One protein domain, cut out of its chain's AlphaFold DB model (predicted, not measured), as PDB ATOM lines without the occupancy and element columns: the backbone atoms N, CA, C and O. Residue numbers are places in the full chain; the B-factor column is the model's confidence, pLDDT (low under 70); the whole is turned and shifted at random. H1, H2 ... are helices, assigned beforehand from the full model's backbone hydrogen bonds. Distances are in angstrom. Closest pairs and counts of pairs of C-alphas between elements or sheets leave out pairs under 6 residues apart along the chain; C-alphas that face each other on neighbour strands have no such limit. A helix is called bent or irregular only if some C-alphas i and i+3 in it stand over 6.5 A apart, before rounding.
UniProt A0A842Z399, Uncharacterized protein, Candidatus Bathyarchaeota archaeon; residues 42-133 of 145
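Overview. This is residues 42 to 133 of the 145 residues of an uncharacterized protein of Candidatus Bathyarchaeota archaeon (UniProt A0A842Z399). Two helices, H2 and H3, pack crosswise on each other and make a small core, while the other three helices lie spread out from it. H1 is set off from the core at the end of a short link, and H4 leads away from it towards a thin arm, residues 113 to 133, which sticks out and holds H5. H4 and H5 point nearly the same direction, and the arm makes much of the length. The printed part has 92 residues with five named helices, H1 to H5 in chain order, and no named strand; the class is all helix. The whole is extended, with a radius of gyration of the C-alphas of 19.0 A, and its elongated outline spans 57 by 37 by 26 A.

Arrangement. H2, residues 57 to 71, and H3, residues 76 to 90, are the longest helices, with 15 residues each. They touch, with 26 pairs of C-alphas within 8 A; the closest C-alphas are those of Ser 61 and Arg 83, 4.2 A apart. Their centres are 8.0 A apart. They run opposite ways at a steep tilt of 49 degrees. H1, residues 42 to 49, touches no helix and is apart from H2 and H3. H4, residues 102 to 114, is apart from H3, and its centre is 10.6 A from the mean of the C-alphas. H5, residues 120 to 132, is apart from H4, and its centre is the farthest from that mean, at 31.6 A. In H1, H2, H3, H4 and H5 every O i to N i+4 pair is within hydrogen-bond range.

Along the chain. H2 measures 21.1 A from its first to its last C-alpha, beginning at C-alpha 57 (-14.619, 154.201, 379.845). H3 measures 21.5 A. H1, 10.4 A long, begins at C-alpha 42 (-4.311, 144.154, 364.408). H4 measures 18.2 A. H5 measures 18.8 A and ends at C-alpha 132 (38.345, 144.100, 388.018). No helix is bent or irregular.

Size, cuts and confidence. The two C-alphas farthest apart are those of Ala 69 and Cys 133, at 57.8 A. Residues 113 to 133, of which 120 to 132 belong to H5, stand free; the body without them has 71 residues and spans 39 by 30 by 17 A. The link from H3 to H4, 11 residues, is long; those from H2 to H3 and from H4 to H5 are tight, and that from H1 to H2 is short. The printed part has no cut. The mean pLDDT of the printed part is 84.1, and residues 42 and 133 are under 70.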
ATOM      1  N   GLN A  42      -4.351 142.846 363.759       69.31
ATOM      2  CA  GLN A  42      -4.311 144.154 364.408       69.31
ATOM      3  C   GLN A  42      -5.121 144.184 365.706       69.31
ATOM      4  O   GLN A  42      -4.675 144.775 366.686       69.31
ATOM      5  N   THR A  43      -6.290 143.545 365.744       70.69
ATOM      6  CA  THR A  43      -7.120 143.499 366.956       70.69
ATOM      7  C   THR A  43      -6.553 142.507 367.964       70.69
ATOM      8  O   THR A  43      -6.527 142.808 369.155       70.69
ATOM      9  N   LEU A  44      -5.971 141.398 367.494       71.12
ATOM     10  CA  LEU A  44      -5.181 140.485 368.326       71.12
ATOM     11  C   LEU A  44      -3.965 141.180 368.944       71.12
ATOM     12  O   LEU A  44      -3.714 141.022 370.134       71.12
ATOM     13  N   SER A  45      -3.242 141.990 368.167       74.56
ATOM     14  CA  SER A  45      -2.098 142.760 368.677       74.56
ATOM     15  C   SER A  45      -2.525 143.785 369.728       74.56
ATOM     16  O   SER A  45      -1.833 143.957 370.726       74.56
ATOM     17  N   LYS A  46      -3.684 144.433 369.545       71.88
ATOM     18  CA  LYS A  46      -4.245 145.373 370.527       71.88
ATOM     19  C   LYS A  46      -4.654 144.676 371.823       71.88
ATOM     20  O   LYS A  46      -4.247 145.132 372.884       71.88
ATOM     21  N   LYS A  47      -5.364 143.545 371.738       74.75
ATOM     22  CA  LYS A  47      -5.718 142.723 372.910       74.75
ATOM     23  C   LYS A  47      -4.481 142.155 373.617       74.75
ATOM     24  O   LYS A  47      -4.477 142.038 374.836       74.75
ATOM     25  N   LEU A  48      -3.424 141.824 372.867       74.94
ATOM     26  CA  LEU A  48      -2.147 141.370 373.425       74.94
ATOM     27  C   LEU A  48      -1.387 142.501 374.134       74.94
ATOM     28  O   LEU A  48      -0.749 142.258 375.153       74.94
ATOM     29  N   ALA A  49      -1.441 143.721 373.597       80.81
ATOM     30  CA  ALA A  49      -0.799 144.887 374.196       80.81
ATOM     31  C   ALA A  49      -1.545 145.385 375.442       80.81
ATOM     32  O   ALA A  49      -0.911 145.772 376.422       80.81
ATOM     33  N   ASN A  50      -2.879 145.363 375.414       85.25
ATOM     34  CA  ASN A  50      -3.728 145.725 376.539       85.25
ATOM     35  C   ASN A  50      -5.037 144.907 376.500       85.25
ATOM     36  O   ASN A  50      -5.845 145.099 375.589       85.25
ATOM     37  N   PRO A  51      -5.302 144.031 377.487       84.12
ATOM     38  CA  PRO A  51      -6.520 143.219 377.514       84.12
ATOM     39  C   PRO A  51      -7.803 144.045 377.707       84.12
ATOM     40  O   PRO A  51      -8.890 143.546 377.427       84.12
ATOM     41  N   LEU A  52      -7.687 145.300 378.158       83.50
ATOM     42  CA  LEU A  52      -8.800 146.237 378.320       83.50
ATOM     43  C   LEU A  52      -9.013 147.135 377.084       83.50
ATOM     44  O   LEU A  52      -9.979 147.899 377.039       83.50
ATOM     45  N   ALA A  53      -8.148 147.040 376.063       73.56
ATOM     46  CA  ALA A  53      -8.282 147.808 374.827       73.56
ATOM     47  C   ALA A  53      -9.478 147.302 374.007       73.56
ATOM     48  O   ALA A  53      -9.383 146.339 373.245       73.56
ATOM     49  N   GLY A  54     -10.619 147.967 374.171       76.62
ATOM     50  CA  GLY A  54     -11.875 147.618 373.504       76.62
ATOM     51  C   GLY A  54     -13.123 147.921 374.330       76.62
ATOM     52  O   GLY A  54     -14.212 147.955 373.765       76.62
ATOM     53  N   PHE A  55     -12.970 148.178 375.629       84.62
ATOM     54  CA  PHE A  55     -14.066 148.610 376.493       84.62
ATOM     55  C   PHE A  55     -14.226 150.132 376.477       84.62
ATOM     56  O   PHE A  55     -13.253 150.877 376.333       84.62
ATOM     57  N   THR A  56     -15.462 150.604 376.635       87.00
ATOM     58  CA  THR A  56     -15.731 152.031 376.840       87.00
ATOM     59  C   THR A  56     -15.313 152.448 378.259       87.00
ATOM     60  O   THR A  56     -15.301 151.613 379.168       87.00
ATOM     61  N   PRO A  57     -14.990 153.733 378.504       84.75
ATOM     62  CA  PRO A  57     -14.619 154.201 379.845       84.75
ATOM     63  C   PRO A  57     -15.712 153.941 380.895       84.75
ATOM     64  O   PRO A  57     -15.401 153.673 382.052       84.75
ATOM     65  N   GLU A  58     -16.982 153.954 380.489       86.56
ATOM     66  CA  GLU A  58     -18.124 153.645 381.357       86.56
ATOM     67  C   GLU A  58     -18.230 152.143 381.682       86.56
ATOM     68  O   GLU A  58     -18.558 151.759 382.802       86.56
ATOM     69  N   GLN A  59     -17.894 151.265 380.731       89.25
ATOM     70  CA  GLN A  59     -17.797 149.828 381.006       89.25
ATOM     71  C   GLN A  59     -16.649 149.531 381.977       89.25
ATOM     72  O   GLN A  59     -16.814 148.733 382.897       89.25
ATOM     73  N   LEU A  60     -15.508 150.204 381.807       90.50
ATOM     74  CA  LEU A  60     -14.351 150.058 382.692       90.50
ATOM     75  C   LEU A  60     -14.639 150.574 384.104       90.50
ATOM     76  O   LEU A  60     -14.250 149.929 385.076       90.50
ATOM     77  N   SER A  61     -15.349 151.699 384.245       90.00
ATOM     78  CA  SER A  61     -15.735 152.198 385.568       90.00
ATOM     79  C   SER A  61     -16.653 151.211 386.288       90.00
ATOM     80  O   SER A  61     -16.393 150.888 387.446       90.00
ATOM     81  N   ASN A  62     -17.648 150.653 385.592       91.69
ATOM     82  CA  ASN A  62     -18.548 149.640 386.144       91.69
ATOM     83  C   ASN A  62     -17.801 148.346 386.532       91.69
ATOM     84  O   ASN A  62     -18.030 147.786 387.604       91.69
ATOM     85  N   GLN A  63     -16.839 147.908 385.716       90.56
ATOM     86  CA  GLN A  63     -15.962 146.780 386.047       90.56
ATOM     87  C   GLN A  63     -15.116 147.053 387.302       90.56
ATOM     88  O   GLN A  63     -14.953 146.169 388.141       90.56
ATOM     89  N   GLY A  64     -14.632 148.285 387.479       91.62
ATOM     90  CA  GLY A  64     -13.944 148.700 388.704       91.62
ATOM     91  C   GLY A  64     -14.847 148.641 389.942       91.62
ATOM     92  O   GLY A  64     -14.420 148.185 390.998       91.62
ATOM     93  N   GLU A  65     -16.113 149.042 389.817       91.31
ATOM     94  CA  GLU A  65     -17.095 148.981 390.913       91.31
ATOM     95  C   GLU A  65     -17.477 147.559 391.296       91.31
ATOM     96  O   GLU A  65     -17.515 147.212 392.477       91.31
ATOM     97  N   THR A  66     -17.755 146.728 390.293       91.88
ATOM     98  CA  THR A  66     -18.111 145.321 390.501       91.88
ATOM     99  C   THR A  66     -16.952 144.555 391.130       91.88
ATOM    100  O   THR A  66     -17.184 143.760 392.041       91.88
ATOM    101  N   PHE A  67     -15.710 144.859 390.744       92.06
ATOM    102  CA  PHE A  67     -14.514 144.329 391.394       92.06
ATOM    103  C   PHE A  67     -14.461 144.697 392.885       92.06
ATOM    104  O   PHE A  67     -14.260 143.824 393.730       92.06
ATOM    105  N   CYS A  68     -14.714 145.962 393.235       92.56
ATOM    106  CA  CYS A  68     -14.766 146.381 394.638       92.56
ATOM    107  C   CYS A  68     -15.853 145.651 395.430       92.56
ATOM    108  O   CYS A  68     -15.588 145.167 396.532       92.56
ATOM    109  N   ALA A  69     -17.052 145.525 394.856       90.38
ATOM    110  CA  ALA A  69     -18.168 144.831 395.490       90.38
ATOM    111  C   ALA A  69     -17.857 143.345 395.746       90.38
ATOM    112  O   ALA A  69     -18.181 142.822 396.810       90.38
ATOM    113  N   GLN A  70     -17.183 142.679 394.804       92.94
ATOM    114  CA  GLN A  70     -16.796 141.270 394.925       92.94
ATOM    115  C   GLN A  70     -15.681 141.045 395.951       92.94
ATOM    116  O   GLN A  70     -15.684 140.039 396.658       92.94
ATOM    117  N   HIS A  71     -14.734 141.977 396.052       91.00
ATOM    118  CA  HIS A  71     -13.581 141.863 396.948       91.00
ATOM    119  C   HIS A  71     -13.791 142.503 398.329       91.00
ATOM    120  O   HIS A  71     -12.867 142.511 399.142       91.00
ATOM    121  N   GLY A  72     -14.996 143.003 398.621       89.19
ATOM    122  CA  GLY A  72     -15.333 143.591 399.921       89.19
ATOM    123  C   GLY A  72     -14.679 144.952 400.172       89.19
ATOM    124  O   GLY A  72     -14.443 145.321 401.320       89.19
ATOM    125  N   ILE A  73     -14.368 145.698 399.111       90.38
ATOM    126  CA  ILE A  73     -13.818 147.051 399.192       90.38
ATOM    127  C   ILE A  73     -14.994 148.018 399.333       90.38
ATOM    128  O   ILE A  73     -15.671 148.338 398.358       90.38
ATOM    129  N   THR A  74     -15.266 148.441 400.565       89.06
ATOM    130  CA  THR A  74     -16.428 149.279 400.912       89.06
ATOM    131  C   THR A  74     -16.113 150.756 401.117       89.06
ATOM    132  O   THR A  74     -17.043 151.536 401.301       89.06
ATOM    133  N   ASP A  75     -14.842 151.159 401.127       93.50
ATOM    134  CA  ASP A  75     -14.506 152.577 401.271       93.50
ATOM    135  C   ASP A  75     -14.767 153.335 399.962       93.50
ATOM    136  O   ASP A  75     -14.278 152.954 398.898       93.50
ATOM    137  N   ASP A  76     -15.515 154.436 400.040       88.62
ATOM    138  CA  ASP A  76     -15.902 155.225 398.864       88.62
ATOM    139  C   ASP A  76     -14.687 155.779 398.102       88.62
ATOM    140  O   ASP A  76     -14.735 155.938 396.876       88.62
ATOM    141  N   LYS A  77     -13.579 156.074 398.799       88.19
ATOM    142  CA  LYS A  77     -12.365 156.579 398.144       88.19
ATOM    143  C   LYS A  77     -11.672 155.474 397.367       88.19
ATOM    144  O   LYS A  77     -11.249 155.723 396.238       88.19
ATOM    145  N   ASP A  78     -11.613 154.273 397.932       89.56
ATOM    146  CA  ASP A  78     -11.067 153.106 397.246       89.56
ATOM    147  C   ASP A  78     -11.932 152.755 396.030       89.56
ATOM    148  O   ASP A  78     -11.413 152.617 394.925       89.56
ATOM    149  N   VAL A  79     -13.263 152.736 396.169       91.50
ATOM    150  CA  VAL A  79     -14.186 152.497 395.045       91.50
ATOM    151  C   VAL A  79     -13.992 153.523 393.923       91.50
ATOM    152  O   VAL A  79     -13.896 153.141 392.753       91.50
ATOM    153  N   ARG A  80     -13.858 154.818 394.247       91.00
ATOM    154  CA  ARG A  80     -13.506 155.856 393.257       91.00
ATOM    155  C   ARG A  80     -12.160 155.554 392.593       91.00
ATOM    156  O   ARG A  80     -12.054 155.672 391.372       91.00
ATOM    157  N   ALA A  81     -11.144 155.192 393.374       90.56
ATOM    158  CA  ALA A  81      -9.809 154.906 392.861       90.56
ATOM    159  C   ALA A  81      -9.813 153.714 391.894       90.56
ATOM    160  O   ALA A  81      -9.171 153.787 390.850       90.56
ATOM    161  N   PHE A  82     -10.593 152.662 392.165       91.75
ATOM    162  CA  PHE A  82     -10.740 151.520 391.256       91.75
ATOM    163  C   PHE A  82     -11.511 151.869 389.976       91.75
ATOM    164  O   PHE A  82     -11.083 151.462 388.897       91.75
ATOM    165  N   ARG A  83     -12.580 152.679 390.050       91.38
ATOM    166  CA  ARG A  83     -13.286 153.196 388.854       91.38
ATOM    167  C   ARG A  83     -12.342 153.943 387.916       91.38
ATOM    168  O   ARG A  83     -12.376 153.751 386.701       91.38
ATOM    169  N   LEU A  84     -11.531 154.826 388.490       90.50
ATOM    170  CA  LEU A  84     -10.589 155.668 387.759       90.50
ATOM    171  C   LEU A  84      -9.381 154.854 387.273       90.50
ATOM    172  O   LEU A  84      -8.922 155.032 386.150       90.50
ATOM    173  N   GLY A  85      -8.897 153.924 388.097       89.88
ATOM    174  CA  GLY A  85      -7.799 153.017 387.778       89.88
ATOM    175  C   GLY A  85      -8.137 152.070 386.630       89.88
ATOM    176  O   GLY A  85      -7.300 151.854 385.758       89.88
ATOM    177  N   ALA A  86      -9.374 151.570 386.567       91.06
ATOM    178  CA  ALA A  86      -9.848 150.762 385.447       91.06
ATOM    179  C   ALA A  86      -9.879 151.565 384.134       91.06
ATOM    180  O   ALA A  86      -9.401 151.087 383.105       91.06
ATOM    181  N   GLN A  87     -10.364 152.811 384.173       90.06
ATOM    182  CA  GLN A  87     -10.332 153.717 383.018       90.06
ATOM    183  C   GLN A  87      -8.899 154.034 382.576       90.06
ATOM    184  O   GLN A  87      -8.592 153.990 381.387       90.06
ATOM    185  N   LEU A  88      -8.008 154.295 383.536       89.69
ATOM    186  CA  LEU A  88      -6.594 154.556 383.287       89.69
ATOM    187  C   LEU A  88      -5.885 153.350 382.657       89.69
ATOM    188  O   LEU A  88      -5.087 153.525 381.744       89.69
ATOM    189  N   ALA A  89      -6.183 152.137 383.122       88.69
ATOM    190  CA  ALA A  89      -5.588 150.909 382.605       88.69
ATOM    191  C   ALA A  89      -6.060 150.573 381.180       88.69
ATOM    192  O   ALA A  89      -5.312 149.970 380.413       88.69
ATOM    193  N   GLY A  90      -7.290 150.947 380.813       86.31
ATOM    194  CA  GLY A  90      -7.820 150.759 379.459       86.31
ATOM    195  C   GLY A  90      -7.377 151.822 378.451       86.31
ATOM    196  O   GLY A  90      -7.380 151.559 377.247       86.31
ATOM    197  N   ALA A  91      -6.984 153.008 378.917       85.06
ATOM    198  CA  ALA A  91      -6.560 154.104 378.056       85.06
ATOM    199  C   ALA A  91      -5.144 153.882 377.492       85.06
ATOM    200  O   ALA A  91      -4.231 153.458 378.196       85.06
ATOM    201  N   GLU A  92      -4.949 154.211 376.211       82.69
ATOM    202  CA  GLU A  92      -3.611 154.245 375.596       82.69
ATOM    203  C   GLU A  92      -2.786 155.419 376.146       82.69
ATOM    204  O   GLU A  92      -1.608 155.267 376.467       82.69
ATOM    205  N   ASP A  93      -3.446 156.563 376.342       82.75
ATOM    206  CA  ASP A  93      -2.870 157.770 376.916       82.75
ATOM    207  C   ASP A  93      -3.564 158.124 378.230       82.75
ATOM    208  O   ASP A  93      -4.756 158.410 378.263       82.75
ATOM    209  N   TRP A  94      -2.810 158.225 379.321       81.06
ATOM    210  CA  TRP A  94      -3.362 158.609 380.627       81.06
ATOM    211  C   TRP A  94      -3.959 160.029 380.661       81.06
ATOM    212  O   TRP A  94      -4.730 160.366 381.554       81.06
ATOM    213  N   ARG A  95      -3.607 160.881 379.690       82.31
ATOM    214  CA  ARG A  95      -4.026 162.292 379.612       82.31
ATOM    215  C   ARG A  95      -5.463 162.483 379.122       82.31
ATOM    216  O   ARG A  95      -5.982 163.585 379.270       82.31
ATOM    217  N   THR A  96      -6.072 161.469 378.509       80.31
ATOM    218  CA  THR A  96      -7.448 161.536 377.986       80.31
ATOM    219  C   THR A  96      -8.503 161.181 379.029       80.31
ATOM    220  O   THR A  96      -9.687 161.397 378.784       80.31
ATOM    221  N   VAL A  97      -8.097 160.666 380.193       80.25
ATOM    222  CA  VAL A  97      -9.011 160.314 381.283       80.25
ATOM    223  C   VAL A  97      -9.369 161.573 382.077       80.25
ATOM    224  O   VAL A  97      -8.511 162.199 382.702       80.25
ATOM    225  N   GLU A  98     -10.644 161.955 382.054       72.69
ATOM    226  CA  GLU A  98     -11.182 163.067 382.846       72.69
ATOM    227  C   GLU A  98     -11.547 162.604 384.274       72.69
ATOM    228  O   GLU A  98     -11.932 161.457 384.491       72.69
ATOM    229  N   GLY A  99     -11.433 163.489 385.275       76.62
ATOM    230  CA  GLY A  99     -11.816 163.200 386.673       76.62
ATOM    231  C   GLY A  99     -10.666 162.900 387.648       76.62
ATOM    232  O   GLY A  99     -10.914 162.604 388.825       76.62
ATOM    233  N   MET A 100      -9.417 163.009 387.186       79.44
ATOM    234  CA  MET A 100      -8.222 162.987 388.034       79.44
ATOM    235  C   MET A 100      -8.002 164.319 388.748       79.44
ATOM    236  O   MET A 100      -8.177 165.393 388.174       79.44
ATOM    237  N   THR A 101      -7.572 164.233 390.000       83.31
ATOM    238  CA  THR A 101      -7.046 165.370 390.759       83.31
ATOM    239  C   THR A 101      -5.650 165.749 390.262       83.31
ATOM    240  O   THR A 101      -4.915 164.920 389.719       83.31
ATOM    241  N   ASP A 102      -5.251 167.004 390.474       82.75
ATOM    242  CA  ASP A 102      -3.926 167.492 390.064       82.75
ATOM    243  C   ASP A 102      -2.777 166.732 390.753       82.75
ATOM    244  O   ASP A 102      -1.698 166.560 390.184       82.75
ATOM    245  N   GLU A 103      -3.023 166.223 391.962       83.56
ATOM    246  CA  GLU A 103      -2.088 165.403 392.733       83.56
ATOM    247  C   GLU A 103      -1.845 164.044 392.061       83.56
ATOM    248  O   GLU A 103      -0.696 163.668 391.820       83.56
ATOM    249  N   GLU A 104      -2.922 163.338 391.694       85.06
ATOM    250  CA  GLU A 104      -2.871 162.068 390.953       85.06
ATOM    251  C   GLU A 104      -2.132 162.261 389.617       85.06
ATOM    252  O   GLU A 104      -1.275 161.460 389.235       85.06
ATOM    253  N   ARG A 105      -2.384 163.390 388.944       86.19
ATOM    254  CA  ARG A 105      -1.734 163.748 387.680       86.19
ATOM    255  C   ARG A 105      -0.222 163.939 387.818       86.19
ATOM    256  O   ARG A 105       0.543 163.450 386.986       86.19
ATOM    257  N   ALA A 106       0.215 164.630 388.870       87.00
ATOM    258  CA  ALA A 106       1.630 164.870 389.138       87.00
ATOM    259  C   ALA A 106       2.391 163.573 389.463       87.00
ATOM    260  O   ALA A 106       3.560 163.421 389.091       87.00
ATOM    261  N   VAL A 107       1.735 162.619 390.135       87.25
ATOM    262  CA  VAL A 107       2.305 161.290 390.400       87.25
ATOM    263  C   VAL A 107       2.512 160.526 389.094       87.25
ATOM    264  O   VAL A 107       3.624 160.057 388.850       87.25
ATOM    265  N   LEU A 108       1.507 160.483 388.216       86.75
ATOM    266  CA  LEU A 108       1.613 159.803 386.920       86.75
ATOM    267  C   LEU A 108       2.696 160.410 386.022       86.75
ATOM    268  O   LEU A 108       3.456 159.682 385.384       86.75
ATOM    269  N   GLU A 109       2.837 161.735 386.011       88.50
ATOM    270  CA  GLU A 109       3.908 162.401 385.263       88.50
ATOM    271  C   GLU A 109       5.297 162.028 385.807       88.50
ATOM    272  O   GLU A 109       6.238 161.757 385.050       88.50
ATOM    273  N   LYS A 110       5.433 161.968 387.137       86.62
ATOM    274  CA  LYS A 110       6.673 161.528 387.781       86.62
ATOM    275  C   LYS A 110       6.986 160.077 387.438       86.62
ATOM    276  O   LYS A 110       8.152 159.776 387.172       86.62
ATOM    277  N   GLU A 111       5.990 159.199 387.443       86.56
ATOM    278  CA  GLU A 111       6.135 157.794 387.061       86.56
ATOM    279  C   GLU A 111       6.554 157.657 385.598       86.56
ATOM    280  O   GLU A 111       7.538 156.974 385.316       86.56
ATOM    281  N   GLU A 112       5.900 158.375 384.681       85.12
ATOM    282  CA  GLU A 112       6.228 158.379 383.253       85.12
ATOM    283  C   GLU A 112       7.681 158.799 383.009       85.12
ATOM    284  O   GLU A 112       8.433 158.108 382.316       85.12
ATOM    285  N   LYS A 113       8.111 159.893 383.642       84.81
ATOM    286  CA  LYS A 113       9.484 160.397 383.539       84.81
ATOM    287  C   LYS A 113      10.504 159.478 384.214       84.81
ATOM    288  O   LYS A 113      11.666 159.443 383.809       84.81
ATOM    289  N   SER A 114      10.084 158.745 385.243       81.75
ATOM    290  CA  SER A 114      10.967 157.918 386.066       81.75
ATOM    291  C   SER A 114      10.943 156.434 385.708       81.75
ATOM    292  O   SER A 114      11.657 155.692 386.388       81.75
ATOM    293  N   LYS A 115      10.215 156.007 384.654       76.06
ATOM    294  CA  LYS A 115      10.033 154.594 384.237       76.06
ATOM    295  C   LYS A 115      11.319 153.762 384.265       76.06
ATOM    296  O   LYS A 115      11.280 152.573 384.550       76.06
ATOM    297  N   TRP A 116      12.459 154.401 384.010       76.00
ATOM    298  CA  TRP A 116      13.768 153.755 383.908       76.00
ATOM    299  C   TRP A 116      14.836 154.430 384.773       76.00
ATOM    300  O   TRP A 116      16.015 154.446 384.414       76.00
ATOM    301  N   THR A 117      14.445 155.021 385.907       77.94
ATOM    302  CA  THR A 117      15.416 155.638 386.822       77.94
ATOM    303  C   THR A 117      16.261 154.551 387.469       77.94
ATOM    304  O   THR A 117      15.906 153.971 388.493       77.94
ATOM    305  N   ASN A 118      17.401 154.265 386.847       76.25
ATOM    306  CA  ASN A 118      18.314 153.242 387.320       76.25
ATOM    307  C   ASN A 118      18.935 153.670 388.658       76.25
ATOM    308  O   ASN A 118      19.499 154.767 388.761       76.25
ATOM    309  N   PRO A 119      18.882 152.820 389.698       85.38
ATOM    310  CA  PRO A 119      19.511 153.138 390.966       85.38
ATOM    311  C   PRO A 119      21.024 153.269 390.765       85.38
ATOM    312  O   PRO A 119      21.657 152.401 390.165       85.38
ATOM    313  N   LYS A 120      21.633 154.317 391.341       79.94
ATOM    314  CA  LYS A 120      23.087 154.595 391.245       79.94
ATOM    315  C   LYS A 120      23.967 153.389 391.610       79.94
ATOM    316  O   LYS A 120      25.076 153.250 391.107       79.94
ATOM    317  N   LYS A 121      23.443 152.491 392.451       84.12
ATOM    318  CA  LYS A 121      24.072 151.223 392.842       84.12
ATOM    319  C   LYS A 121      24.370 150.309 391.646       84.12
ATOM    320  O   LYS A 121      25.407 149.659 391.649       84.12
ATOM    321  N   LEU A 122      23.516 150.289 390.621       81.44
ATOM    322  CA  LEU A 122      23.727 149.460 389.431       81.44
ATOM    323  C   LEU A 122      24.978 149.907 388.659       81.44
ATOM    324  O   LEU A 122      25.792 149.074 388.270       81.44
ATOM    325  N   TYR A 123      25.204 151.219 388.548       87.25
ATOM    326  CA  TYR A 123      26.428 151.761 387.949       87.25
ATOM    327  C   TYR A 123      27.684 151.436 388.765       87.25
ATOM    328  O   TYR A 123      28.733 151.189 388.178       87.25
ATOM    329  N   LEU A 124      27.592 151.374 390.100       86.88
ATOM    330  CA  LEU A 124      28.720 150.959 390.946       86.88
ATOM    331  C   LEU A 124      29.115 149.499 390.700       86.88
ATOM    332  O   LEU A 124      30.305 149.200 390.634       86.88
ATOM    333  N   VAL A 125      28.140 148.605 390.521       86.50
ATOM    334  CA  VAL A 125      28.409 147.193 390.210       86.50
ATOM    335  C   VAL A 125      29.086 147.074 388.848       86.50
ATOM    336  O   VAL A 125      30.150 146.465 388.766       86.50
ATOM    337  N   VAL A 126      28.542 147.723 387.814       85.75
ATOM    338  CA  VAL A 126      29.142 147.745 386.467       85.75
ATOM    339  C   VAL A 126      30.561 148.320 386.502       85.75
ATOM    340  O   VAL A 126      31.478 147.741 385.928       85.75
ATOM    341  N   LEU A 127      30.789 149.415 387.231       85.50
ATOM    342  CA  LEU A 127      32.124 149.994 387.372       85.50
ATOM    343  C   LEU A 127      33.085 149.044 388.099       85.50
ATOM    344  O   LEU A 127      34.238 148.918 387.694       85.50
ATOM    345  N   SER A 128      32.626 148.359 389.149       82.06
ATOM    346  CA  SER A 128      33.452 147.431 389.930       82.06
ATOM    347  C   SER A 128      33.867 146.189 389.138       82.06
ATOM    348  O   SER A 128      35.010 145.753 389.249       82.06
ATOM    349  N   THR A 129      32.979 145.648 388.299       78.38
ATOM    350  CA  THR A 129      33.277 144.478 387.463       78.38
ATOM    351  C   THR A 129      34.162 144.851 386.277       78.38
ATOM    352  O   THR A 129      35.105 144.122 385.977       78.38
ATOM    353  N   LEU A 130      33.943 146.019 385.662       76.69
ATOM    354  CA  LEU A 130      34.810 146.540 384.599       76.69
ATOM    355  C   LEU A 130      36.206 146.913 385.114       76.69
ATOM    356  O   LEU A 130      37.193 146.688 384.424       76.69
ATOM    357  N   SER A 131      36.306 147.419 386.343       74.94
ATOM    358  CA  SER A 131      37.590 147.759 386.973       74.94
ATOM    359  C   SER A 131      38.384 146.523 387.420       74.94
ATOM    360  O   SER A 131      39.591 146.610 387.628       74.94
ATOM    361  N   ARG A 132      37.724 145.367 387.589       71.00
ATOM    362  CA  ARG A 132      38.345 144.100 388.018       71.00
ATOM    363  C   ARG A 132      38.773 143.208 386.848       71.00
ATOM    364  O   ARG A 132      39.626 142.349 387.043       71.00
ATOM    365  N   CYS A 133      38.212 143.408 385.657       60.22
ATOM    366  CA  CYS A 133      38.558 142.650 384.457       60.22
ATOM    367  C   CYS A 133      39.375 143.524 383.495       60.22
ATOM    368  O   CYS A 133      38.776 144.230 382.680       60.22
TER     369      CYS A 133